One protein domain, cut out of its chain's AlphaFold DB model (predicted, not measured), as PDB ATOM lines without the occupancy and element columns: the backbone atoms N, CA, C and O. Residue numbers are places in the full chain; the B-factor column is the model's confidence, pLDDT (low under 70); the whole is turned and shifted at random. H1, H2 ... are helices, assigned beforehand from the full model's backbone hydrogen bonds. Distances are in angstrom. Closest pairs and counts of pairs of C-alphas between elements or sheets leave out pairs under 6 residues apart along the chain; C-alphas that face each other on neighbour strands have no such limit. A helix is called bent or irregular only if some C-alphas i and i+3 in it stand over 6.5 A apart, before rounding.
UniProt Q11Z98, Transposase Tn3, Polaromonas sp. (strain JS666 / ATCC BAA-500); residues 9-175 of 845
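What this domain is: This is residues 9 to 175 of the 845 residues of the protein "Transposase Tn3" of Polaromonas sp. (strain JS666 / ATCC BAA-500) (UniProt Q11Z98). Two long helices, H2 and H8, meet near the last part of H2 and the first part of H8 and make a wide corner; H3, H5 and H6 pack on H8, with H6 crossing it and H5 running back along it, while H2 reaches away from this cluster to H1, which folds back at its far end. Short H4 and H7 lie between the larger helices along the chain. The printed part has 167 residues with eight named helices, H1 to H8 in order, and no named strand: the class is all helix. The whole is loose, with a radius of gyration of the C-alphas of 19.5 A, and elongated, spanning 64 by 39 by 28 A.

Where its parts are: Find C-alpha 9 at (19.603, -31.589, 44.133), where H1 begins; it covers residues 9 to 21, 19.3 A from first to last C-alpha. H1 is neither bent nor irregular, but only just: C-alphas 10 and 13 are 6.4 A apart. Go on to C-alpha 29 at (19.539, -27.837, 55.185), from which H2, residues 29 to 55, runs 38.9 A. After Gly 56 comes H3, residues 57 to 67, and then H4, residues 77 to 82. H5 takes residues 90 to 105 over 22.4 A. Further along you find H6 at residues 118 to 129 and H7 at residues 133 to 136. H8, residues 141 to 175, is the longest helix; follow it for 50.9 A to C-alpha 175 at (33.874, -52.939, 0.914).

How they stand to each other: Start from H8, the hub, which touches five helices; take them in chain order. H2 touches it with residues 44 to 51 alone, meeting residues 142 to 149 of H8; the closest C-alphas are those of Leu 48 and Leu 146, 5.5 A, at a steep tilt of 67 degrees, the same way. Look next at Glu 64 and Val 148, whose C-alphas, 6.4 A apart, are the closest where H3 touches H8 at a steep tilt of 60 degrees. H4 and H8 only just touch, with 3 pairs of C-alphas within 8 A, the closest being Leu 81 and Ala 155 at 5.9 A. H5 touches residues 152 to 167 of H8, closest at the C-alphas of Phe 96 and Leu 163, 5.8 A, opposite ways at a shallow tilt of 34.7 degrees, only just short of steep. H6 is about perpendicular to H8, at 76 degrees, and touches its residues 144 to 154; the C-alphas of Ala 125 and Phe 151 come to 3.8 A. Away from H8, see H1 touch H2 with residues 11 to 12 alone, closest at the C-alphas of Leu 12 and Lys 33, 6.8 A; they run opposite ways at a steep tilt of 69.5 degrees, only just short of about perpendicular. H1 is apart from H3 to H8. H7 touches no helix; it is close to H8 but not clearly touching, with the C-alphas of Ser 136 and Arg 144 7.1 A apart. In H2, H3, H4, H5, H6 and H8 every O i to N i+4 pair is within hydrogen-bond range; in H1 7 of 9 are, and H7 is too short for such a pair.

The domain as a whole: The two C-alphas farthest apart, those of Leu 25 and Ala 175, are 65.3 A apart. The printed part has no cut. The link from H5 to H6, residues 106 to 117, is long. Mean pLDDT of the printed part is 87.7; residues 9 to 11 and 13 to 14 are under 70.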
ATOM      1  N   THR A   9      20.435 -30.451  43.721       53.44
ATOM      2  CA  THR A   9      19.603 -31.589  44.133       53.44
ATOM      3  C   THR A   9      20.401 -32.875  44.341       53.44
ATOM      4  O   THR A   9      20.074 -33.636  45.246       53.44
ATOM      5  N   SER A  10      21.482 -33.078  43.585       59.91
ATOM      6  CA  SER A  10      22.386 -34.230  43.746       59.91
ATOM      7  C   SER A  10      23.444 -34.021  44.834       59.91
ATOM      8  O   SER A  10      23.774 -34.952  45.562       59.91
ATOM      9  N   LEU A  11      23.933 -32.787  44.993       69.81
ATOM     10  CA  LEU A  11      25.018 -32.483  45.928       69.81
ATOM     11  C   LEU A  11      24.554 -32.434  47.381       69.81
ATOM     12  O   LEU A  11      25.346 -32.701  48.278       69.81
ATOM     13  N   LEU A  12      23.288 -32.103  47.647       72.94
ATOM     14  CA  LEU A  12      22.801 -31.968  49.019       72.94
ATOM     15  C   LEU A  12      22.805 -33.304  49.796       72.94
ATOM     16  O   LEU A  12      23.369 -33.322  50.891       72.94
ATOM     17  N   PRO A  13      22.238 -34.417  49.282       67.75
ATOM     18  CA  PRO A  13      22.343 -35.718  49.946       67.75
ATOM     19  C   PRO A  13      23.792 -36.204  50.072       67.75
ATOM     20  O   PRO A  13      24.174 -36.711  51.121       67.75
ATOM     21  N   GLU A  14      24.612 -36.002  49.037       67.69
ATOM     22  CA  GLU A  14      26.025 -36.401  49.043       67.69
ATOM     23  C   GLU A  14      26.842 -35.621  50.067       67.69
ATOM     24  O   GLU A  14      27.623 -36.216  50.796       67.69
ATOM     25  N   THR A  15      26.638 -34.307  50.179       77.81
ATOM     26  CA  THR A  15      27.357 -33.483  51.161       77.81
ATOM     27  C   THR A  15      26.953 -33.869  52.580       77.81
ATOM     28  O   THR A  15      27.804 -33.947  53.461       77.81
ATOM     29  N   LYS A  16      25.672 -34.192  52.803       77.56
ATOM     30  CA  LYS A  16      25.213 -34.736  54.088       77.56
ATOM     31  C   LYS A  16      25.873 -36.071  54.415       77.56
ATOM     32  O   LYS A  16      26.289 -36.271  55.553       77.56
ATOM     33  N   ARG A  17      25.975 -36.964  53.426       73.31
ATOM     34  CA  ARG A  17      26.667 -38.247  53.573       73.31
ATOM     35  C   ARG A  17      28.158 -38.042  53.827       73.31
ATOM     36  O   ARG A  17      28.686 -38.638  54.744       73.31
ATOM     37  N   TRP A  18      28.807 -37.136  53.106       80.94
ATOM     38  CA  TRP A  18      30.216 -36.813  53.302       80.94
ATOM     39  C   TRP A  18      30.480 -36.249  54.702       80.94
ATOM     40  O   TRP A  18      31.398 -36.717  55.366       80.94
ATOM     41  N   PHE A  19      29.645 -35.324  55.193       84.00
ATOM     42  CA  PHE A  19      29.712 -34.855  56.583       84.00
ATOM     43  C   PHE A  19      29.542 -36.000  57.575       84.00
ATOM     44  O   PHE A  19      30.308 -36.085  58.527       84.00
ATOM     45  N   TYR A  20      28.590 -36.901  57.335       77.81
ATOM     46  CA  TYR A  20      28.402 -38.081  58.175       77.81
ATOM     47  C   TYR A  20      29.647 -38.985  58.182       77.81
ATOM     48  O   TYR A  20      30.189 -39.272  59.246       77.81
ATOM     49  N   ASP A  21      30.153 -39.346  57.003       74.62
ATOM     50  CA  ASP A  21      31.315 -40.220  56.824       74.62
ATOM     51  C   ASP A  21      32.591 -39.613  57.443       74.62
ATOM     52  O   ASP A  21      33.436 -40.336  57.963       74.62
ATOM     53  N   HIS A  22      32.713 -38.279  57.440       82.06
ATOM     54  CA  HIS A  22      33.857 -37.540  57.996       82.06
ATOM     55  C   HIS A  22      33.602 -37.012  59.415       82.06
ATOM     56  O   HIS A  22      34.418 -36.257  59.941       82.06
ATOM     57  N   ARG A  23      32.487 -37.404  60.050       86.50
ATOM     58  CA  ARG A  23      32.095 -36.997  61.413       86.50
ATOM     59  C   ARG A  23      32.033 -35.473  61.620       86.50
ATOM     60  O   ARG A  23      32.336 -34.968  62.697       86.50
ATOM     61  N   ILE A  24      31.619 -34.738  60.591       86.75
ATOM     62  CA  ILE A  24      31.387 -33.289  60.613       86.75
ATOM     63  C   ILE A  24      29.923 -33.025  60.990       86.75
ATOM     64  O   ILE A  24      29.007 -33.654  60.454       86.75
ATOM     65  N   LEU A  25      29.686 -32.079  61.906       85.00
ATOM     66  CA  LEU A  25      28.342 -31.746  62.382       85.00
ATOM     67  C   LEU A  25      27.480 -31.180  61.240       85.00
ATOM     68  O   LEU A  25      27.879 -30.245  60.543       85.00
ATOM     69  N   GLN A  26      26.293 -31.757  61.026       75.25
ATOM     70  CA  GLN A  26      25.411 -31.316  59.945       75.25
ATOM     71  C   GLN A  26      24.775 -29.961  60.276       75.25
ATOM     72  O   GLN A  26      24.029 -29.833  61.242       75.25
ATOM     73  N   ILE A  27      25.024 -28.966  59.427       84.31
ATOM     74  CA  ILE A  27      24.350 -27.662  59.469       84.31
ATOM     75  C   ILE A  27      22.920 -27.733  58.909       84.31
ATOM     76  O   ILE A  27      22.528 -28.702  58.243       84.31
ATOM     77  N   ALA A  28      22.136 -26.674  59.130       83.50
ATOM     78  CA  ALA A  28      20.752 -26.613  58.677       83.50
ATOM     79  C   ALA A  28      20.649 -26.809  57.145       83.50
ATOM     80  O   ALA A  28      21.419 -26.213  56.385       83.50
ATOM     81  N   PRO A  29      19.659 -27.571  56.623       78.25
ATOM     82  CA  PRO A  29      19.539 -27.837  55.185       78.25
ATOM     83  C   PRO A  29      19.470 -26.580  54.306       78.25
ATOM     84  O   PRO A  29      19.864 -26.622  53.141       78.25
ATOM     85  N   ARG A  30      18.953 -25.468  54.841       81.25
ATOM     86  CA  ARG A  30      18.891 -24.176  54.146       81.25
ATOM     87  C   ARG A  30      20.279 -23.554  53.980       81.25
ATOM     88  O   ARG A  30      20.602 -23.106  52.884       81.25
ATOM     89  N   GLU A  31      21.090 -23.569  55.032       84.50
ATOM     90  CA  GLU A  31      22.469 -23.072  55.006       84.50
ATOM     91  C   GLU A  31      23.327 -23.933  54.086       84.50
ATOM     92  O   GLU A  31      24.018 -23.408  53.217       84.50
ATOM     93  N   LEU A  32      23.178 -25.260  54.165       82.94
ATOM     94  CA  LEU A  32      23.891 -26.183  53.284       82.94
ATOM     95  C   LEU A  32      23.546 -25.957  51.806       82.94
ATOM     96  O   LEU A  32      24.437 -25.923  50.960       82.94
ATOM     97  N   LYS A  33      22.266 -25.730  51.479       82.06
ATOM     98  CA  LYS A  33      21.847 -25.344  50.119       82.06
ATOM     99  C   LYS A  33      22.491 -24.033  49.670       82.06
ATOM    100  O   LYS A  33      22.852 -23.928  48.499       82.06
ATOM    101  N   SER A  34      22.627 -23.060  50.572       85.00
ATOM    102  CA  SER A  34      23.280 -21.778  50.289       85.00
ATOM    103  C   SER A  34      24.781 -21.943  50.036       85.00
ATOM    104  O   SER A  34      25.297 -21.388  49.070       85.00
ATOM    105  N   LEU A  35      25.475 -22.761  50.834       86.12
ATOM    106  CA  LEU A  35      26.897 -23.064  50.628       86.12
ATOM    107  C   LEU A  35      27.134 -23.813  49.316       86.12
ATOM    108  O   LEU A  35      28.015 -23.439  48.548       86.12
ATOM    109  N   ILE A  36      26.306 -24.819  49.011       83.69
ATOM    110  CA  ILE A  36      26.353 -25.526  47.724       83.69
ATOM    111  C   ILE A  36      26.137 -24.539  46.567       83.69
ATOM    112  O   ILE A  36      26.808 -24.639  45.543       83.69
ATOM    113  N   ALA A  37      25.230 -23.566  46.724       83.31
ATOM    114  CA  ALA A  37      25.012 -22.520  45.728       83.31
ATOM    115  C   ALA A  37      26.238 -21.633  45.507       83.31
ATOM    116  O   ALA A  37      26.596 -21.386  44.355       83.31
ATOM    117  N   GLY A  38      26.870 -21.181  46.594       86.69
ATOM    118  CA  GLY A  38      28.108 -20.407  46.543       86.69
ATOM    119  C   GLY A  38      29.216 -21.184  45.839       86.69
ATOM    120  O   GLY A  38      29.713 -20.740  44.812       86.69
ATOM    121  N   ALA A  39      29.485 -22.412  46.290       86.44
ATOM    122  CA  ALA A  39      30.521 -23.269  45.718       86.44
ATOM    123  C   ALA A  39      30.303 -23.570  44.224       86.44
ATOM    124  O   ALA A  39      31.257 -23.591  43.449       86.44
ATOM    125  N   LEU A  40      29.053 -23.779  43.790       83.50
ATOM    126  CA  LEU A  40      28.732 -23.959  42.370       83.50
ATOM    127  C   LEU A  40      29.005 -22.692  41.555       83.50
ATOM    128  O   LEU A  40      29.523 -22.786  40.443       83.50
ATOM    129  N   LYS A  41      28.670 -21.517  42.096       85.62
ATOM    130  CA  LYS A  41      28.924 -20.231  41.438       85.62
ATOM    131  C   LYS A  41      30.423 -19.943  41.333       85.62
ATOM    132  O   LYS A  41      30.876 -19.511  40.276       85.62
ATOM    133  N   ASP A  42      31.182 -20.235  42.383       87.81
ATOM    134  CA  ASP A  42      32.637 -20.067  42.404       87.81
ATOM    135  C   ASP A  42      33.314 -21.023  41.416       87.81
ATOM    136  O   ASP A  42      34.205 -20.626  40.665       87.81
ATOM    137  N   HIS A  43      32.830 -22.265  41.337       86.75
ATOM    138  CA  HIS A  43      33.296 -23.236  40.353       86.75
ATOM    139  C   HIS A  43      32.997 -22.793  38.910       86.75
ATOM    140  O   HIS A  43      33.878 -22.863  38.054       86.75
ATOM    141  N   GLU A  44      31.787 -22.285  38.639       89.06
ATOM    142  CA  GLU A  44      31.426 -21.708  37.335       89.06
ATOM    143  C   GLU A  44      32.335 -20.525  36.965       89.06
ATOM    144  O   GLU A  44      32.805 -20.436  35.829       89.06
ATOM    145  N   ALA A  45      32.633 -19.644  37.924       89.94
ATOM    146  CA  ALA A  45      33.539 -18.518  37.719       89.94
ATOM    147  C   ALA A  45      34.982 -18.975  37.444       89.94
ATOM    148  O   ALA A  45      35.632 -18.445  36.544       89.94
ATOM    149  N   GLN A  46      35.476 -19.990  38.161       91.44
ATOM    150  CA  GLN A  46      36.809 -20.560  37.942       91.44
ATOM    151  C   GLN A  46      36.940 -21.188  36.549       91.44
ATOM    152  O   GLN A  46      37.949 -20.985  35.870       91.44
ATOM    153  N   GLN A  47      35.922 -21.928  36.103       92.00
ATOM    154  CA  GLN A  47      35.897 -22.516  34.763       92.00
ATOM    155  C   GLN A  47      35.857 -21.447  33.676       92.00
ATOM    156  O   GLN A  47      36.617 -21.539  32.713       92.00
ATOM    157  N   LEU A  48      35.023 -20.416  33.838       93.62
ATOM    158  CA  LEU A  48      34.993 -19.308  32.888       93.62
ATOM    159  C   LEU A  48      36.348 -18.599  32.828       93.62
ATOM    160  O   LEU A  48      36.848 -18.381  31.732       93.62
ATOM    161  N   LYS A  49      36.978 -18.319  33.973       94.69
ATOM    162  CA  LYS A  49      38.298 -17.675  34.027       94.69
ATOM    163  C   LYS A  49      39.369 -18.484  33.290       94.69
ATOM    164  O   LYS A  49      40.224 -17.908  32.625       94.69
ATOM    165  N   ALA A  50      39.320 -19.815  33.370       94.12
ATOM    166  CA  ALA A  50      40.226 -20.678  32.612       94.12
ATOM    167  C   ALA A  50      39.996 -20.577  31.092       94.12
ATOM    168  O   ALA A  50      40.956 -20.570  30.325       94.12
ATOM    169  N   ILE A  51      38.738 -20.465  30.656       94.88
ATOM    170  CA  ILE A  51      38.385 -20.257  29.243       94.88
ATOM    171  C   ILE A  51      38.800 -18.849  28.786       94.88
ATOM    172  O   ILE A  51      39.372 -18.699  27.711       94.88
ATOM    173  N   GLU A  52      38.557 -17.822  29.597       94.56
ATOM    174  CA  GLU A  52      38.983 -16.444  29.331       94.56
ATOM    175  C   GLU A  52      40.503 -16.338  29.207       94.56
ATOM    176  O   GLU A  52      40.987 -15.645  28.319       94.56
ATOM    177  N   HIS A  53      41.259 -17.059  30.036       94.69
ATOM    178  CA  HIS A  53      42.715 -17.119  29.925       94.69
ATOM    179  C   HIS A  53      43.177 -17.791  28.622       94.69
ATOM    180  O   HIS A  53      44.146 -17.342  28.018       94.69
ATOM    181  N   ALA A  54      42.478 -18.837  28.174       93.81
ATOM    182  CA  ALA A  54      42.835 -19.572  26.962       93.81
ATOM    183  C   ALA A  54      42.488 -18.824  25.658       93.81
ATOM    184  O   ALA A  54      43.232 -18.926  24.686       93.81
ATOM    185  N   TYR A  55      41.371 -18.086  25.620       94.19
ATOM    186  CA  TYR A  55      40.834 -17.498  24.379       94.19
ATOM    187  C   TYR A  55      40.725 -15.969  24.376       94.19
ATOM    188  O   TYR A  55      40.582 -15.368  23.311       94.19
ATOM    189  N   GLY A  56      40.759 -15.328  25.543       93.81
ATOM    190  CA  GLY A  56      40.483 -13.903  25.701       93.81
ATOM    191  C   GLY A  56      38.988 -13.558  25.673       93.81
ATOM    192  O   GLY A  56      38.156 -14.241  25.074       93.81
ATOM    193  N   GLN A  57      38.632 -12.443  26.315       93.38
ATOM    194  CA  GLN A  57      37.237 -12.013  26.468       93.38
ATOM    195  C   GLN A  57      36.572 -11.637  25.132       93.38
ATOM    196  O   GLN A  57      35.399 -11.943  24.919       93.38
ATOM    197  N   GLN A  58      37.324 -11.021  24.213       93.94
ATOM    198  CA  GLN A  58      36.828 -10.648  22.885       93.94
ATOM    199  C   GLN A  58      36.320 -11.874  22.114       93.94
ATOM    200  O   GLN A  58      35.225 -11.848  21.553       93.94
ATOM    201  N   LYS A  59      37.065 -12.985  22.157       94.12
ATOM    202  CA  LYS A  59      36.685 -14.224  21.472       94.12
ATOM    203  C   LYS A  59      35.383 -14.807  22.012       94.12
ATOM    204  O   LYS A  59      34.541 -15.270  21.245       94.12
ATOM    205  N   LEU A  60      35.181 -14.743  23.327       93.31
ATOM    206  CA  LEU A  60      33.940 -15.204  23.950       93.31
ATOM    207  C   LEU A  60      32.741 -14.355  23.527       93.31
ATOM    208  O   LEU A  60      31.673 -14.904  23.260       93.31
ATOM    209  N   GLN A  61      32.918 -13.040  23.390       92.50
ATOM    210  CA  GLN A  61      31.876 -12.157  22.862       92.50
ATOM    211  C   GLN A  61      31.558 -12.474  21.393       92.50
ATOM    212  O   GLN A  61      30.383 -12.588  21.039       92.50
ATOM    213  N   GLU A  62      32.576 -12.696  20.552       94.44
ATOM    214  CA  GLU A  62      32.401 -13.142  19.160       94.44
ATOM    215  C   GLU A  62      31.596 -14.444  19.083       94.44
ATOM    216  O   GLU A  62      30.683 -14.565  18.267       94.44
ATOM    217  N   TRP A  63      31.887 -15.411  19.955       94.56
ATOM    218  CA  TRP A  63      31.152 -16.671  20.037       94.56
ATOM    219  C   TRP A  63      29.690 -16.483  20.456       94.56
ATOM    220  O   TRP A  63      28.806 -17.109  19.866       94.56
ATOM    221  N   GLU A  64      29.406 -15.613  21.432       91.06
ATOM    222  CA  GLU A  64      28.029 -15.282  21.827       91.06
ATOM    223  C   GLU A  64      27.243 -14.627  20.682       91.06
ATOM    224  O   GLU A  64      26.091 -14.993  20.428       91.06
ATOM    225  N   LEU A  65      27.859 -13.681  19.973       90.94
ATOM    226  CA  LEU A  65      27.269 -13.013  18.809       90.94
ATOM    227  C   LEU A  65      27.013 -14.010  17.675       90.94
ATOM    228  O   LEU A  65      25.895 -14.089  17.158       90.94
ATOM    229  N   ALA A  66      28.017 -14.821  17.339       91.00
ATOM    230  CA  ALA A  66      27.929 -15.823  16.286       91.00
ATOM    231  C   ALA A  66      26.819 -16.840  16.567       91.00
ATOM    232  O   ALA A  66      26.019 -17.132  15.679       91.00
ATOM    233  N   LEU A  67      26.694 -17.342  17.799       89.88
ATOM    234  CA  LEU A  67      25.683 -18.349  18.129       89.88
ATOM    235  C   LEU A  67      24.239 -17.841  17.952       89.88
ATOM    236  O   LEU A  67      23.347 -18.628  17.627       89.88
ATOM    237  N   ASN A  68      24.020 -16.534  18.119       86.44
ATOM    238  CA  ASN A  68      22.728 -15.876  17.909       86.44
ATOM    239  C   ASN A  68      22.432 -15.541  16.435       86.44
ATOM    240  O   ASN A  68      21.334 -15.072  16.124       86.44
ATOM    241  N   SER A  69      23.380 -15.783  15.528       90.00
ATOM    242  CA  SER A  69      23.212 -15.571  14.089       90.00
ATOM    243  C   SER A  69      22.415 -16.698  13.410       90.00
ATOM    244  O   SER A  69      22.035 -17.706  14.018       90.00
ATOM    245  N   LYS A  70      22.143 -16.518  12.115       89.69
ATOM    246  CA  LYS A  70      21.499 -17.510  11.246       89.69
ATOM    247  C   LYS A  70      22.478 -17.966  10.164       89.69
ATOM    248  O   LYS A  70      23.323 -17.194   9.721       89.69
ATOM    249  N   THR A  71      22.341 -19.211   9.721       87.19
ATOM    250  CA  THR A  71      23.026 -19.726   8.530       87.19
ATOM    251  C   THR A  71      22.478 -19.063   7.262       87.19
ATOM    252  O   THR A  71      21.443 -18.393   7.301       87.19
ATOM    253  N   LYS A  72      23.143 -19.284   6.117       83.75
ATOM    254  CA  LYS A  72      22.701 -18.772   4.803       83.75
ATOM    255  C   LYS A  72      21.252 -19.158   4.471       83.75
ATOM    256  O   LYS A  72      20.527 -18.357   3.902       83.75
ATOM    257  N   ASP A  73      20.816 -20.329   4.933       83.81
ATOM    258  CA  ASP A  73      19.461 -20.855   4.726       83.81
ATOM    259  C   ASP A  73      18.446 -20.359   5.782       83.81
ATOM    260  O   ASP A  73      17.370 -20.932   5.947       83.81
ATOM    261  N   GLY A  74      18.798 -19.351   6.590       85.50
ATOM    262  CA  GLY A  74      17.921 -18.753   7.606       85.50
ATOM    263  C   GLY A  74      17.742 -19.571   8.894       85.50
ATOM    264  O   GLY A  74      17.037 -19.132   9.808       85.50
ATOM    265  N   THR A  75      18.392 -20.731   9.015       87.50
ATOM    266  CA  THR A  75      18.332 -21.576  10.220       87.50
ATOM    267  C   THR A  75      19.200 -20.977  11.334       87.50
ATOM    268  O   THR A  75      20.334 -20.600  11.060       87.50
ATOM    269  N   PRO A  76      18.747 -20.904  12.602       90.69
ATOM    270  CA  PRO A  76      19.599 -20.447  13.704       90.69
ATOM    271  C   PRO A  76      20.891 -21.269  13.807       90.69
ATOM    272  O   PRO A  76      20.829 -22.505  13.784       90.69
ATOM    273  N   LEU A  77      22.046 -20.610  13.962       92.19
ATOM    274  CA  LEU A  77      23.350 -21.284  13.985       92.19
ATOM    275  C   LEU A  77      23.409 -22.347  15.089       92.19
ATOM    276  O   LEU A  77      23.825 -23.477  14.839       92.19
ATOM    277  N   GLN A  78      22.897 -22.025  16.280       91.31
ATOM    278  CA  GLN A  78      22.775 -22.971  17.391       91.31
ATOM    279  C   GLN A  78      22.039 -24.261  16.989       91.31
ATOM    280  O   GLN A  78      22.501 -25.362  17.287       91.31
ATOM    281  N   SER A  79      20.913 -24.148  16.278       89.69
ATOM    282  CA  SER A  79      20.128 -25.305  15.830       89.69
ATOM    283  C   SER A  79      20.880 -26.137  14.792       89.69
ATOM    284  O   SER A  79      20.843 -27.367  14.850       89.69
ATOM    285  N   TRP A  80      21.586 -25.484  13.865       92.44
ATOM    286  CA  TRP A  80      22.404 -26.164  12.861       92.44
ATOM    287  C   TRP A  80      23.577 -26.920  13.499       92.44
ATOM    288  O   TRP A  80      23.764 -28.107  13.220       92.44
ATOM    289  N   LEU A  81      24.309 -26.286  14.420       93.62
ATOM    290  CA  LEU A  81      25.414 -26.907  15.161       93.62
ATOM    291  C   LEU A  81      24.940 -28.069  16.044       93.62
ATOM    292  O   LEU A  81      25.613 -29.093  16.135       93.62
ATOM    293  N   TRP A  82      23.753 -27.954  16.644       90.00
ATOM    294  CA  TRP A  82      23.183 -28.994  17.507       90.00
ATOM    295  C   TRP A  82      22.569 -30.183  16.749       90.00
ATOM    296  O   TRP A  82      22.338 -31.250  17.335       90.00
ATOM    297  N   ALA A  83      22.272 -30.022  15.457       88.81
ATOM    298  CA  ALA A  83      21.615 -31.050  14.659       88.81
ATOM    299  C   ALA A  83      22.495 -32.302  14.494       88.81
ATOM    300  O   ALA A  83      23.624 -32.228  14.011       88.81
ATOM    301  N   ALA A  84      21.945 -33.466  14.844       88.19
ATOM    302  CA  ALA A  84      22.566 -34.766  14.589       88.19
ATOM    303  C   ALA A  84      22.378 -35.200  13.119       88.19
ATOM    304  O   ALA A  84      21.463 -34.695  12.457       88.19
ATOM    305  N   PRO A  85      23.183 -36.154  12.609       90.06
ATOM    306  CA  PRO A  85      22.991 -36.687  11.273       90.06
ATOM    307  C   PRO A  85      21.596 -37.284  11.139       90.06
ATOM    308  O   PRO A  85      21.101 -37.957  12.044       90.06
ATOM    309  N   LEU A  86      20.953 -37.062   9.999       86.50
ATOM    310  CA  LEU A  86      19.649 -37.665   9.736       86.50
ATOM    311  C   LEU A  86      19.819 -39.108   9.266       86.50
ATOM    312  O   LEU A  86      19.202 -40.009   9.824       86.50
ATOM    313  N   LYS A  87      20.712 -39.321   8.291       86.50
ATOM    314  CA  LYS A  87      20.955 -40.604   7.618       86.50
ATOM    315  C   LYS A  87      22.438 -40.834   7.345       86.50
ATOM    316  O   LYS A  87      23.235 -39.902   7.332       86.50
ATOM    317  N   GLN A  88      22.802 -42.081   7.058       86.50
ATOM    318  CA  GLN A  88      24.144 -42.446   6.604       86.50
ATOM    319  C   GLN A  88      24.285 -42.181   5.089       86.50
ATOM    320  O   GLN A  88      23.976 -43.054   4.277       86.50
ATOM    321  N   SER A  89      24.748 -40.992   4.692       89.19
ATOM    322  CA  SER A  89      25.015 -40.641   3.283       89.19
ATOM    323  C   SER A  89      26.258 -39.765   3.118       89.19
ATOM    324  O   SER A  89      26.679 -39.098   4.060       89.19
ATOM    325  N   THR A  90      26.825 -39.732   1.909       89.50
ATOM    326  CA  THR A  90      27.956 -38.855   1.552       89.50
ATOM    327  C   THR A  90      27.611 -37.375   1.706       89.50
ATOM    328  O   THR A  90      28.404 -36.632   2.261       89.50
ATOM    329  N   VAL A  91      26.390 -36.965   1.342       91.75
ATOM    330  CA  VAL A  91      25.894 -35.590   1.563       91.75
ATOM    331  C   VAL A  91      25.951 -35.194   3.043       91.75
ATOM    332  O   VAL A  91      26.410 -34.108   3.377       91.75
ATOM    333  N   GLN A  92      25.519 -36.081   3.945       92.62
ATOM    334  CA  GLN A  92      25.583 -35.820   5.384       92.62
ATOM    335  C   GLN A  92      27.036 -35.807   5.881       92.62
ATOM    336  O   GLN A  92      27.372 -34.976   6.712       92.62
ATOM    337  N   ILE A  93      27.915 -36.662   5.343       94.06
ATOM    338  CA  ILE A  93      29.356 -36.617   5.650       94.06
ATOM    339  C   ILE A  93      29.934 -35.239   5.286       94.06
ATOM    340  O   ILE A  93      30.588 -34.626   6.123       94.06
ATOM    341  N   THR A  94      29.638 -34.721   4.090       93.25
ATOM    342  CA  THR A  94      30.057 -33.380   3.645       93.25
ATOM    343  C   THR A  94      29.552 -32.285   4.586       93.25
ATOM    344  O   THR A  94      30.349 -31.482   5.052       93.25
ATOM    345  N   GLN A  95      28.267 -32.304   4.956       93.44
ATOM    346  CA  GLN A  95      27.704 -31.328   5.900       93.44
ATOM    347  C   GLN A  95      28.410 -31.343   7.263       93.44
ATOM    348  O   GLN A  95      28.555 -30.304   7.901       93.44
ATOM    349  N   PHE A  96      28.839 -32.514   7.735       95.12
ATOM    350  CA  PHE A  96      29.558 -32.634   9.002       95.12
ATOM    351  C   PHE A  96      31.013 -32.186   8.909       95.12
ATOM    352  O   PHE A  96      31.508 -31.603   9.871       95.12
ATOM    353  N   PHE A  97      31.672 -32.373   7.766       95.62
ATOM    354  CA  PHE A  97      32.931 -31.677   7.517       95.62
ATOM    355  C   PHE A  97      32.732 -30.155   7.560       95.62
ATOM    356  O   PHE A  97      33.487 -29.485   8.249       95.62
ATOM    357  N   ASP A  98      31.681 -29.613   6.931       94.19
ATOM    358  CA  ASP A  98      31.419 -28.162   6.930       94.19
ATOM    359  C   ASP A  98      31.184 -27.615   8.347       94.19
ATOM    360  O   ASP A  98      31.640 -26.521   8.674       94.19
ATOM    361  N   LYS A  99      30.518 -28.384   9.221       95.44
ATOM    362  CA  LYS A  99      30.377 -28.045  10.650       95.44
ATOM    363  C   LYS A  99      31.716 -28.000  11.372       95.44
ATOM    364  O   LYS A  99      31.966 -27.058  12.121       95.44
ATOM    365  N   VAL A 100      32.547 -29.024  11.175       96.19
ATOM    366  CA  VAL A 100      33.874 -29.101  11.796       96.19
ATOM    367  C   VAL A 100      34.748 -27.950  11.301       96.19
ATOM    368  O   VAL A 100      35.318 -27.241  12.124       96.19
ATOM    369  N   ASP A 101      34.786 -27.703   9.993       94.62
ATOM    370  CA  ASP A 101      35.550 -26.610   9.388       94.62
ATOM    371  C   ASP A 101      35.059 -25.243   9.892       94.62
ATOM    372  O   ASP A 101      35.869 -24.415  10.301       94.62
ATOM    373  N   HIS A 102      33.742 -25.020   9.971       94.75
ATOM    374  CA  HIS A 102      33.175 -23.780  10.510       94.75
ATOM    375  C   HIS A 102      33.603 -23.523  11.963       94.75
ATOM    376  O   HIS A 102      34.083 -22.439  12.288       94.75
ATOM    377  N   LEU A 103      33.477 -24.525  12.838       95.69
ATOM    378  CA  LEU A 103      33.853 -24.410  14.251       95.69
ATOM    379  C   LEU A 103      35.367 -24.256  14.451       95.69
ATOM    380  O   LEU A 103      35.798 -23.558  15.369       95.69
ATOM    381  N   ARG A 104      36.179 -24.872  13.586       94.31
ATOM    382  CA  ARG A 104      37.634 -24.679  13.575       94.31
ATOM    383  C   ARG A 104      38.008 -23.260  13.164       94.31
ATOM    384  O   ARG A 104      38.808 -22.644  13.851       94.31
ATOM    385  N   THR A 105      37.380 -22.708  12.127       93.56
ATOM    386  CA  THR A 105      37.585 -21.308  11.711       93.56
ATOM    387  C   THR A 105      37.168 -20.312  12.797       93.56
ATOM    388  O   THR A 105      37.751 -19.239  12.912       93.56
ATOM    389  N   MET A 106      36.206 -20.670  13.656       93.75
ATOM    390  CA  MET A 106      35.861 -19.881  14.847       93.75
ATOM    391  C   MET A 106      36.913 -19.944  15.975       93.75
ATOM    392  O   MET A 106      36.740 -19.254  16.981       93.75
ATOM    393  N   GLY A 107      37.973 -20.751  15.846       93.00
ATOM    394  CA  GLY A 107      39.037 -20.917  16.846       93.00
ATOM    395  C   GLY A 107      38.680 -21.844  18.015       93.00
ATOM    396  O   GLY A 107      39.389 -21.889  19.010       93.00
ATOM    397  N   VAL A 108      37.577 -22.600  17.936       91.75
ATOM    398  CA  VAL A 108      37.089 -23.456  19.046       91.75
ATOM    399  C   VAL A 108      37.994 -24.681  19.286       91.75
ATOM    400  O   VAL A 108      37.934 -25.341  20.330       91.75
ATOM    401  N   ALA A 109      38.811 -25.039  18.296       87.94
ATOM    402  CA  ALA A 109      39.693 -26.198  18.369       87.94
ATOM    403  C   ALA A 109      40.952 -25.949  19.216       87.94
ATOM    404  O   ALA A 109      41.500 -26.915  19.751       87.94
ATOM    405  N   ASP A 110      41.366 -24.690  19.369       85.81
ATOM    406  CA  ASP A 110      42.704 -24.311  19.827       85.81
ATOM    407  C   ASP A 110      42.784 -24.275  21.359       85.81
ATOM    408  O   ASP A 110      41.925 -23.677  21.984       85.81
ATOM    409  N   HIS A 111      43.791 -24.894  21.987       83.19
ATOM    410  CA  HIS A 111      44.150 -24.711  23.413       83.19
ATOM    411  C   HIS A 111      43.005 -24.800  24.454       83.19
ATOM    412  O   HIS A 111      42.963 -24.026  25.410       83.19
ATOM    413  N   TRP A 112      42.077 -25.759  24.316       90.94
ATOM    414  CA  TRP A 112      41.000 -25.936  25.304       90.94
ATOM    415  C   TRP A 112      41.562 -26.265  26.708       90.94
ATOM    416  O   TRP A 112      42.338 -27.218  26.832       90.94
ATOM    417  N   PRO A 113      41.169 -25.542  27.777       90.62
ATOM    418  CA  PRO A 113      41.769 -25.703  29.099       90.62
ATOM    419  C   PRO A 113      41.396 -27.045  29.744       90.62
ATOM    420  O   PRO A 113      40.219 -27.380  29.879       90.62
ATOM    421  N   ALA A 114      42.398 -27.790  30.227       82.62
ATOM    422  CA  ALA A 114      42.206 -29.100  30.865       82.62
ATOM    423  C   ALA A 114      41.352 -29.045  32.150       82.62
ATOM    424  O   ALA A 114      40.720 -30.034  32.522       82.62
ATOM    425  N   THR A 115      41.289 -27.883  32.809       82.81
ATOM    426  CA  THR A 115      40.434 -27.643  33.983       82.81
ATOM    427  C   THR A 115      38.941 -27.737  33.654       82.81
ATOM    428  O   THR A 115      38.145 -28.084  34.528       82.81
ATOM    429  N   VAL A 116      38.548 -27.483  32.399       87.94
ATOM    430  CA  VAL A 116      37.174 -27.648  31.907       87.94
ATOM    431  C   VAL A 116      37.063 -28.987  31.185       87.94
ATOM    432  O   VAL A 116      37.180 -29.084  29.962       87.94
ATOM    433  N   ASN A 117      36.847 -30.040  31.970       84.56
ATOM    434  CA  ASN A 117      36.804 -31.413  31.474       84.56
ATOM    435  C   ASN A 117      35.574 -31.716  30.584       84.56
ATOM    436  O   ASN A 117      34.596 -30.966  30.526       84.56
ATOM    437  N   ASP A 118      35.588 -32.884  29.934       84.19
ATOM    438  CA  ASP A 118      34.505 -33.337  29.048       84.19
ATOM    439  C   ASP A 118      33.129 -33.383  29.735       84.19
ATOM    440  O   ASP A 118      32.099 -33.155  29.093       84.19
ATOM    441  N   ALA A 119      33.084 -33.690  31.036       80.81
ATOM    442  CA  ALA A 119      31.837 -33.760  31.790       80.81
ATOM    443  C   ALA A 119      31.204 -32.369  31.957       80.81
ATOM    444  O   ALA A 119      30.002 -32.220  31.718       80.81
ATOM    445  N   ALA A 120      32.010 -31.358  32.287       85.06
ATOM    446  CA  ALA A 120      31.592 -29.962  32.343       85.06
ATOM    447  C   ALA A 120      31.129 -29.476  30.964       85.06
ATOM    448  O   ALA A 120      30.015 -28.961  30.840       85.06
ATOM    449  N   VAL A 121      31.913 -29.748  29.911       90.69
ATOM    450  CA  VAL A 121      31.556 -29.407  28.523       90.69
ATOM    451  C   VAL A 121      30.172 -29.949  28.167       90.69
ATOM    452  O   VAL A 121      29.303 -29.195  27.731       90.69
ATOM    453  N   ARG A 122      29.917 -31.243  28.405       87.19
ATOM    454  CA  ARG A 122      28.612 -31.876  28.137       87.19
ATOM    455  C   ARG A 122      27.486 -31.255  28.960       87.19
ATOM    456  O   ARG A 122      26.403 -31.019  28.424       87.19
ATOM    457  N   HIS A 123      27.724 -31.002  30.245       83.81
ATOM    458  CA  HIS A 123      26.721 -30.441  31.143       83.81
ATOM    459  C   HIS A 123      26.260 -29.050  30.686       83.81
ATOM    460  O   HIS A 123      25.068 -28.839  30.442       83.81
ATOM    461  N   TYR A 124      27.194 -28.113  30.516       88.00
ATOM    462  CA  TYR A 124      26.875 -26.735  30.141       88.00
ATOM    463  C   TYR A 124      26.382 -26.624  28.691       88.00
ATOM    464  O   TYR A 124      25.432 -25.882  28.423       88.00
ATOM    465  N   ALA A 125      26.915 -27.436  27.769       90.25
ATOM    466  CA  ALA A 125      26.432 -27.491  26.389       90.25
ATOM    467  C   ALA A 125      24.949 -27.873  26.295       90.25
ATOM    468  O   ALA A 125      24.187 -27.234  25.568       90.25
ATOM    469  N   ARG A 126      24.510 -28.891  27.052       83.81
ATOM    470  CA  ARG A 126      23.102 -29.333  27.079       83.81
ATOM    471  C   ARG A 126      22.168 -28.230  27.567       83.81
ATOM    472  O   ARG A 126      21.097 -28.034  26.991       83.81
ATOM    473  N   ARG A 127      22.571 -27.489  28.604       83.94
ATOM    474  CA  ARG A 127      21.798 -26.357  29.143       83.94
ATOM    475  C   ARG A 127      21.631 -25.247  28.113       83.94
ATOM    476  O   ARG A 127      20.526 -24.727  27.963       83.94
ATOM    477  N   CYS A 128      22.699 -24.933  27.380       87.81
ATOM    478  CA  CYS A 128      22.655 -23.988  26.271       87.81
ATOM    479  C   CYS A 128      21.684 -24.471  25.183       87.81
ATOM    480  O   CYS A 128      20.730 -23.777  24.837       87.81
ATOM    481  N   ALA A 129      21.869 -25.704  24.710       84.38
ATOM    482  CA  ALA A 129      21.142 -26.274  23.582       84.38
ATOM    483  C   ALA A 129      19.636 -26.476  23.796       84.38
ATOM    484  O   ALA A 129      18.860 -26.442  22.843       84.38
ATOM    485  N   HIS A 130      19.209 -26.738  25.032       78.38
ATOM    486  CA  HIS A 130      17.799 -26.973  25.350       78.38
ATOM    487  C   HIS A 130      16.985 -25.687  25.533       78.38
ATOM    488  O   HIS A 130      15.768 -25.764  25.716       78.38
ATOM    489  N   ARG A 131      17.619 -24.513  25.456       80.12
ATOM    490  CA  ARG A 131      16.946 -23.213  25.521       80.12
ATOM    491  C   ARG A 131      16.991 -22.529  24.160       80.12
ATOM    492  O   ARG A 131      17.982 -22.613  23.446       80.12
ATOM    493  N   ALA A 132      15.918 -21.816  23.827       72.00
ATOM    494  CA  ALA A 132      15.911 -20.958  22.651       72.00
ATOM    495  C   ALA A 132      16.879 -19.770  22.846       72.00
ATOM    496  O   ALA A 132      16.968 -19.260  23.973       72.00
ATOM    497  N   PRO A 133      17.525 -19.264  21.774       71.88
ATOM    498  CA  PRO A 133      18.387 -18.081  21.839       71.88
ATOM    499  C   PRO A 133      17.733 -16.882  22.546       71.88
ATOM    500  O   PRO A 133      18.364 -16.199  23.349       71.88
ATOM    501  N   SER A 134      16.425 -16.679  22.340       71.31
ATOM    502  CA  SER A 134      15.642 -15.604  22.968       71.31
ATOM    503  C   SER A 134      15.596 -15.673  24.501       71.31
ATOM    504  O   SER A 134      15.552 -14.637  25.161       71.31
ATOM    505  N   VAL A 135      15.644 -16.877  25.082       74.81
ATOM    506  CA  VAL A 135      15.623 -17.102  26.540       74.81
ATOM    507  C   VAL A 135      17.016 -16.933  27.151       74.81
ATOM    508  O   VAL A 135      17.132 -16.602  28.330       74.81
ATOM    509  N   SER A 136      18.079 -17.095  26.354       73.81
ATOM    510  CA  SER A 136      19.477 -17.002  26.802       73.81
ATOM    511  C   SER A 136      19.816 -15.643  27.434       73.81
ATOM    512  O   SER A 136      20.630 -15.565  28.352       73.81
ATOM    513  N   LYS A 137      19.118 -14.572  27.030       73.06
ATOM    514  CA  LYS A 137      19.268 -13.222  27.606       73.06
ATOM    515  C   LYS A 137      18.928 -13.137  29.102       73.06
ATOM    516  O   LYS A 137      19.381 -12.208  29.757       73.06
ATOM    517  N   ARG A 138      18.156 -14.088  29.646       78.50
ATOM    518  CA  ARG A 138      17.754 -14.135  31.069       78.50
ATOM    519  C   ARG A 138      18.786 -14.819  31.974       78.50
ATOM    520  O   ARG A 138      18.570 -14.920  33.177       78.50
ATOM    521  N   ILE A 139      19.869 -15.340  31.403       82.88
ATOM    522  CA  ILE A 139      20.950 -16.004  32.132       82.88
ATOM    523  C   ILE A 139      22.024 -14.975  32.479       82.88
ATOM    524  O   ILE A 139      22.334 -14.100  31.673       82.88
ATOM    525  N   THR A 140      22.607 -15.097  33.672       84.81
ATOM    526  CA  THR A 140      23.726 -14.255  34.114       84.81
ATOM    527  C   THR A 140      24.874 -14.294  33.093       84.81
ATOM    528  O   THR A 140      25.212 -15.403  32.665       84.81
ATOM    529  N   PRO A 141      25.512 -13.156  32.752       85.06
ATOM    530  CA  PRO A 141      26.557 -13.093  31.724       85.06
ATOM    531  C   PRO A 141      27.654 -14.152  31.886       85.06
ATOM    532  O   PRO A 141      27.887 -14.917  30.960       85.06
ATOM    533  N   THR A 142      28.210 -14.305  33.094       84.81
ATOM    534  CA  THR A 142      29.234 -15.313  33.432       84.81
ATOM    535  C   THR A 142      28.828 -16.725  32.995       84.81
ATOM    536  O   THR A 142      29.514 -17.393  32.224       84.81
ATOM    537  N   ARG A 143      27.652 -17.176  33.443       88.25
ATOM    538  CA  ARG A 143      27.137 -18.509  33.116       88.25
ATOM    539  C   ARG A 143      26.806 -18.647  31.634       88.25
ATOM    540  O   ARG A 143      27.016 -19.714  31.068       88.25
ATOM    541  N   ARG A 144      26.291 -17.586  31.006       90.19
ATOM    542  CA  ARG A 144      25.965 -17.582  29.577       90.19
ATOM    543  C   ARG A 144      27.222 -17.797  28.735       90.19
ATOM    544  O   ARG A 144      27.197 -18.678  27.880       90.19
ATOM    545  N   SER A 145      28.309 -17.082  29.017       92.06
ATOM    546  CA  SER A 145      29.571 -17.226  28.283       92.06
ATOM    547  C   SER A 145      30.171 -18.623  28.453       92.06
ATOM    548  O   SER A 145      30.566 -19.245  27.465       92.06
ATOM    549  N   LEU A 146      30.136 -19.178  29.672       93.00
ATOM    550  CA  LEU A 146      30.551 -20.561  29.943       93.00
ATOM    551  C   LEU A 146      29.703 -21.575  29.156       93.00
ATOM    552  O   LEU A 146      30.240 -22.473  28.503       93.00
ATOM    553  N   GLU A 147      28.376 -21.424  29.180       93.12
ATOM    554  CA  GLU A 147      27.433 -22.295  28.471       93.12
ATOM    555  C   GLU A 147      27.606 -22.225  26.946       93.12
ATOM    556  O   GLU A 147      27.525 -23.261  26.282       93.12
ATOM    557  N   VAL A 148      27.890 -21.046  26.383       94.06
ATOM    558  CA  VAL A 148      28.175 -20.859  24.950       94.06
ATOM    559  C   VAL A 148      29.507 -21.494  24.556       94.06
ATOM    560  O   VAL A 148      29.536 -22.279  23.607       94.06
ATOM    561  N   ALA A 149      30.586 -21.231  25.296       95.38
ATOM    562  CA  ALA A 149      31.898 -21.824  25.027       95.38
ATOM    563  C   ALA A 149      31.841 -23.360  25.084       95.38
ATOM    564  O   ALA A 149      32.267 -24.048  24.151       95.38
ATOM    565  N   CYS A 150      31.222 -23.912  26.133       95.31
ATOM    566  CA  CYS A 150      31.021 -25.354  26.265       95.31
ATOM    567  C   CYS A 150      30.135 -25.919  25.148       95.31
ATOM    568  O   CYS A 150      30.414 -27.004  24.642       95.31
ATOM    569  N   PHE A 151      29.087 -25.199  24.730       95.38
ATOM    570  CA  PHE A 151      28.239 -25.612  23.610       95.38
ATOM    571  C   PHE A 151      29.025 -25.732  22.304       95.38
ATOM    572  O   PHE A 151      28.903 -26.750  21.621       95.38
ATOM    573  N   LEU A 152      29.846 -24.734  21.965       96.25
ATOM    574  CA  LEU A 152      30.652 -24.756  20.743       96.25
ATOM    575  C   LEU A 152      31.684 -25.887  20.779       96.25
ATOM    576  O   LEU A 152      31.797 -26.641  19.809       96.25
ATOM    577  N   ARG A 153      32.374 -26.078  21.912       96.06
ATOM    578  CA  ARG A 153      33.314 -27.196  22.088       96.06
ATOM    579  C   ARG A 153      32.619 -28.545  21.966       96.06
ATOM    580  O   ARG A 153      33.094 -29.422  21.250       96.06
ATOM    581  N   TYR A 154      31.464 -28.705  22.608       95.12
ATOM    582  CA  TYR A 154      30.660 -29.917  22.495       95.12
ATOM    583  C   TYR A 154      30.213 -30.173  21.053       95.12
ATOM    584  O   TYR A 154      30.276 -31.316  20.592       95.12
ATOM    585  N   ALA A 155      29.772 -29.135  20.335       95.69
ATOM    586  CA  ALA A 155      29.363 -29.238  18.939       95.69
ATOM    587  C   ALA A 155      30.533 -29.670  18.045       95.69
ATOM    588  O   ALA A 155      30.339 -30.530  17.184       95.69
ATOM    589  N   LEU A 156      31.743 -29.155  18.288       96.19
ATOM    590  CA  LEU A 156      32.954 -29.529  17.553       96.19
ATOM    591  C   LEU A 156      33.309 -30.997  17.797       96.19
ATOM    592  O   LEU A 156      33.440 -31.771  16.845       96.19
ATOM    593  N   CYS A 157      33.394 -31.398  19.068       94.56
ATOM    594  CA  CYS A 157      33.735 -32.765  19.453       94.56
ATOM    595  C   CYS A 157      32.703 -33.782  18.957       94.56
ATOM    596  O   CYS A 157      33.062 -34.800  18.364       94.56
ATOM    597  N   THR A 158      31.414 -33.482  19.118       94.06
ATOM    598  CA  THR A 158      30.326 -34.372  18.690       94.06
ATOM    599  C   THR A 158      30.225 -34.459  17.168       94.06
ATOM    600  O   THR A 158      30.004 -35.549  16.639       94.06
ATOM    601  N   SER A 159      30.410 -33.345  16.448       95.50
ATOM    602  CA  SER A 159      30.411 -33.351  14.977       95.50
ATOM    603  C   SER A 159      31.577 -34.167  14.430       95.50
ATOM    604  O   SER A 159      31.397 -34.935  13.490       95.50
ATOM    605  N   SER A 160      32.740 -34.073  15.071       95.62
ATOM    606  CA  SER A 160      33.924 -34.862  14.729       95.62
ATOM    607  C   SER A 160      33.719 -36.352  14.989       95.62
ATOM    608  O   SER A 160      34.001 -37.179  14.120       95.62
ATOM    609  N   ASP A 161      33.138 -36.714  16.137       94.31
ATOM    610  CA  ASP A 161      32.771 -38.100  16.443       94.31
ATOM    611  C   ASP A 161      31.797 -38.666  15.404       94.31
ATOM    612  O   ASP A 161      31.991 -39.765  14.880       94.31
ATOM    613  N   GLN A 162      30.746 -37.912  15.077       94.06
ATOM    614  CA  GLN A 162      29.728 -38.317  14.109       94.06
ATOM    615  C   GLN A 162      30.317 -38.453  12.703       94.06
ATOM    616  O   GLN A 162      30.084 -39.475  12.052       94.06
ATOM    617  N   LEU A 163      31.145 -37.500  12.273       95.38
ATOM    618  CA  LEU A 163      31.871 -37.535  11.006       95.38
ATOM    619  C   LEU A 163      32.730 -38.798  10.886       95.38
ATOM    620  O   LEU A 163      32.589 -39.565   9.930       95.38
ATOM    621  N   LEU A 164      33.587 -39.060  11.875       94.75
ATOM    622  CA  LEU A 164      34.506 -40.199  11.850       94.75
ATOM    623  C   LEU A 164      33.766 -41.540  11.987       94.75
ATOM    624  O   LEU A 164      34.133 -42.522  11.332       94.75
ATOM    625  N   LEU A 165      32.675 -41.607  12.759       92.38
ATOM    626  CA  LEU A 165      31.794 -42.783  12.794       92.38
ATOM    627  C   LEU A 165      31.152 -43.044  11.429       92.38
ATOM    628  O   LEU A 165      31.149 -44.189  10.960       92.38
ATOM    629  N   MET A 166      30.619 -42.006  10.783       93.38
ATOM    630  CA  MET A 166      30.021 -42.110   9.455       93.38
ATOM    631  C   MET A 166      31.058 -42.521   8.411       93.38
ATOM    632  O   MET A 166      30.767 -43.411   7.615       93.38
ATOM    633  N   LEU A 167      32.272 -41.971   8.456       93.75
ATOM    634  CA  LEU A 167      33.371 -42.359   7.573       93.75
ATOM    635  C   LEU A 167      33.709 -43.846   7.723       93.75
ATOM    636  O   LEU A 167      33.735 -44.586   6.740       93.75
ATOM    637  N   ARG A 168      33.902 -44.329   8.956       91.94
ATOM    638  CA  ARG A 168      34.215 -45.746   9.219       91.94
ATOM    639  C   ARG A 168      33.130 -46.682   8.686       91.94
ATOM    640  O   ARG A 168      33.440 -47.752   8.153       91.94
ATOM    641  N   ARG A 169      31.863 -46.289   8.844       90.44
ATOM    642  CA  ARG A 169      30.697 -47.026   8.332       90.44
ATOM    643  C   ARG A 169      30.648 -46.995   6.808       90.44
ATOM    644  O   ARG A 169      30.387 -48.033   6.208       90.44
ATOM    645  N   TRP A 170      30.951 -45.853   6.193       93.25
ATOM    646  CA  TRP A 170      31.023 -45.701   4.742       93.25
ATOM    647  C   TRP A 170      32.122 -46.582   4.132       93.25
ATOM    648  O   TRP A 170      31.819 -47.351   3.227       93.25
ATOM    649  N   ILE A 171      33.338 -46.608   4.693       93.19
ATOM    650  CA  ILE A 171      34.430 -47.480   4.205       93.19
ATOM    651  C   ILE A 171      34.014 -48.959   4.246       93.19
ATOM    652  O   ILE A 171      34.240 -49.709   3.299       93.19
ATOM    653  N   ARG A 172      33.362 -49.398   5.335       90.44
ATOM    654  CA  ARG A 172      32.845 -50.776   5.439       90.44
ATOM    655  C   ARG A 172      31.730 -51.044   4.428       90.44
ATOM    656  O   ARG A 172      31.690 -52.132   3.865       90.44
ATOM    657  N   LYS A 173      30.833 -50.077   4.220       90.44
ATOM    658  CA  LYS A 173      29.770 -50.172   3.219       90.44
ATOM    659  C   LYS A 173      30.370 -50.353   1.823       90.44
ATOM    660  O   LYS A 173      29.995 -51.305   1.160       90.44
ATOM    661  N   MET A 174      31.364 -49.550   1.444       91.81
ATOM    662  CA  MET A 174      32.035 -49.672   0.147       91.81
ATOM    663  C   MET A 174      32.681 -51.039  -0.064       91.81
ATOM    664  O   MET A 174      32.545 -51.623  -1.130       91.81
ATOM    665  N   ALA A 175      33.321 -51.588   0.971       89.56
ATOM    666  CA  ALA A 175      33.874 -52.939   0.914       89.56
ATOM    667  C   ALA A 175      32.792 -54.011   0.692       89.56
ATOM    668  O   ALA A 175      33.006 -54.966  -0.049       89.56
TER     669      ALA A 175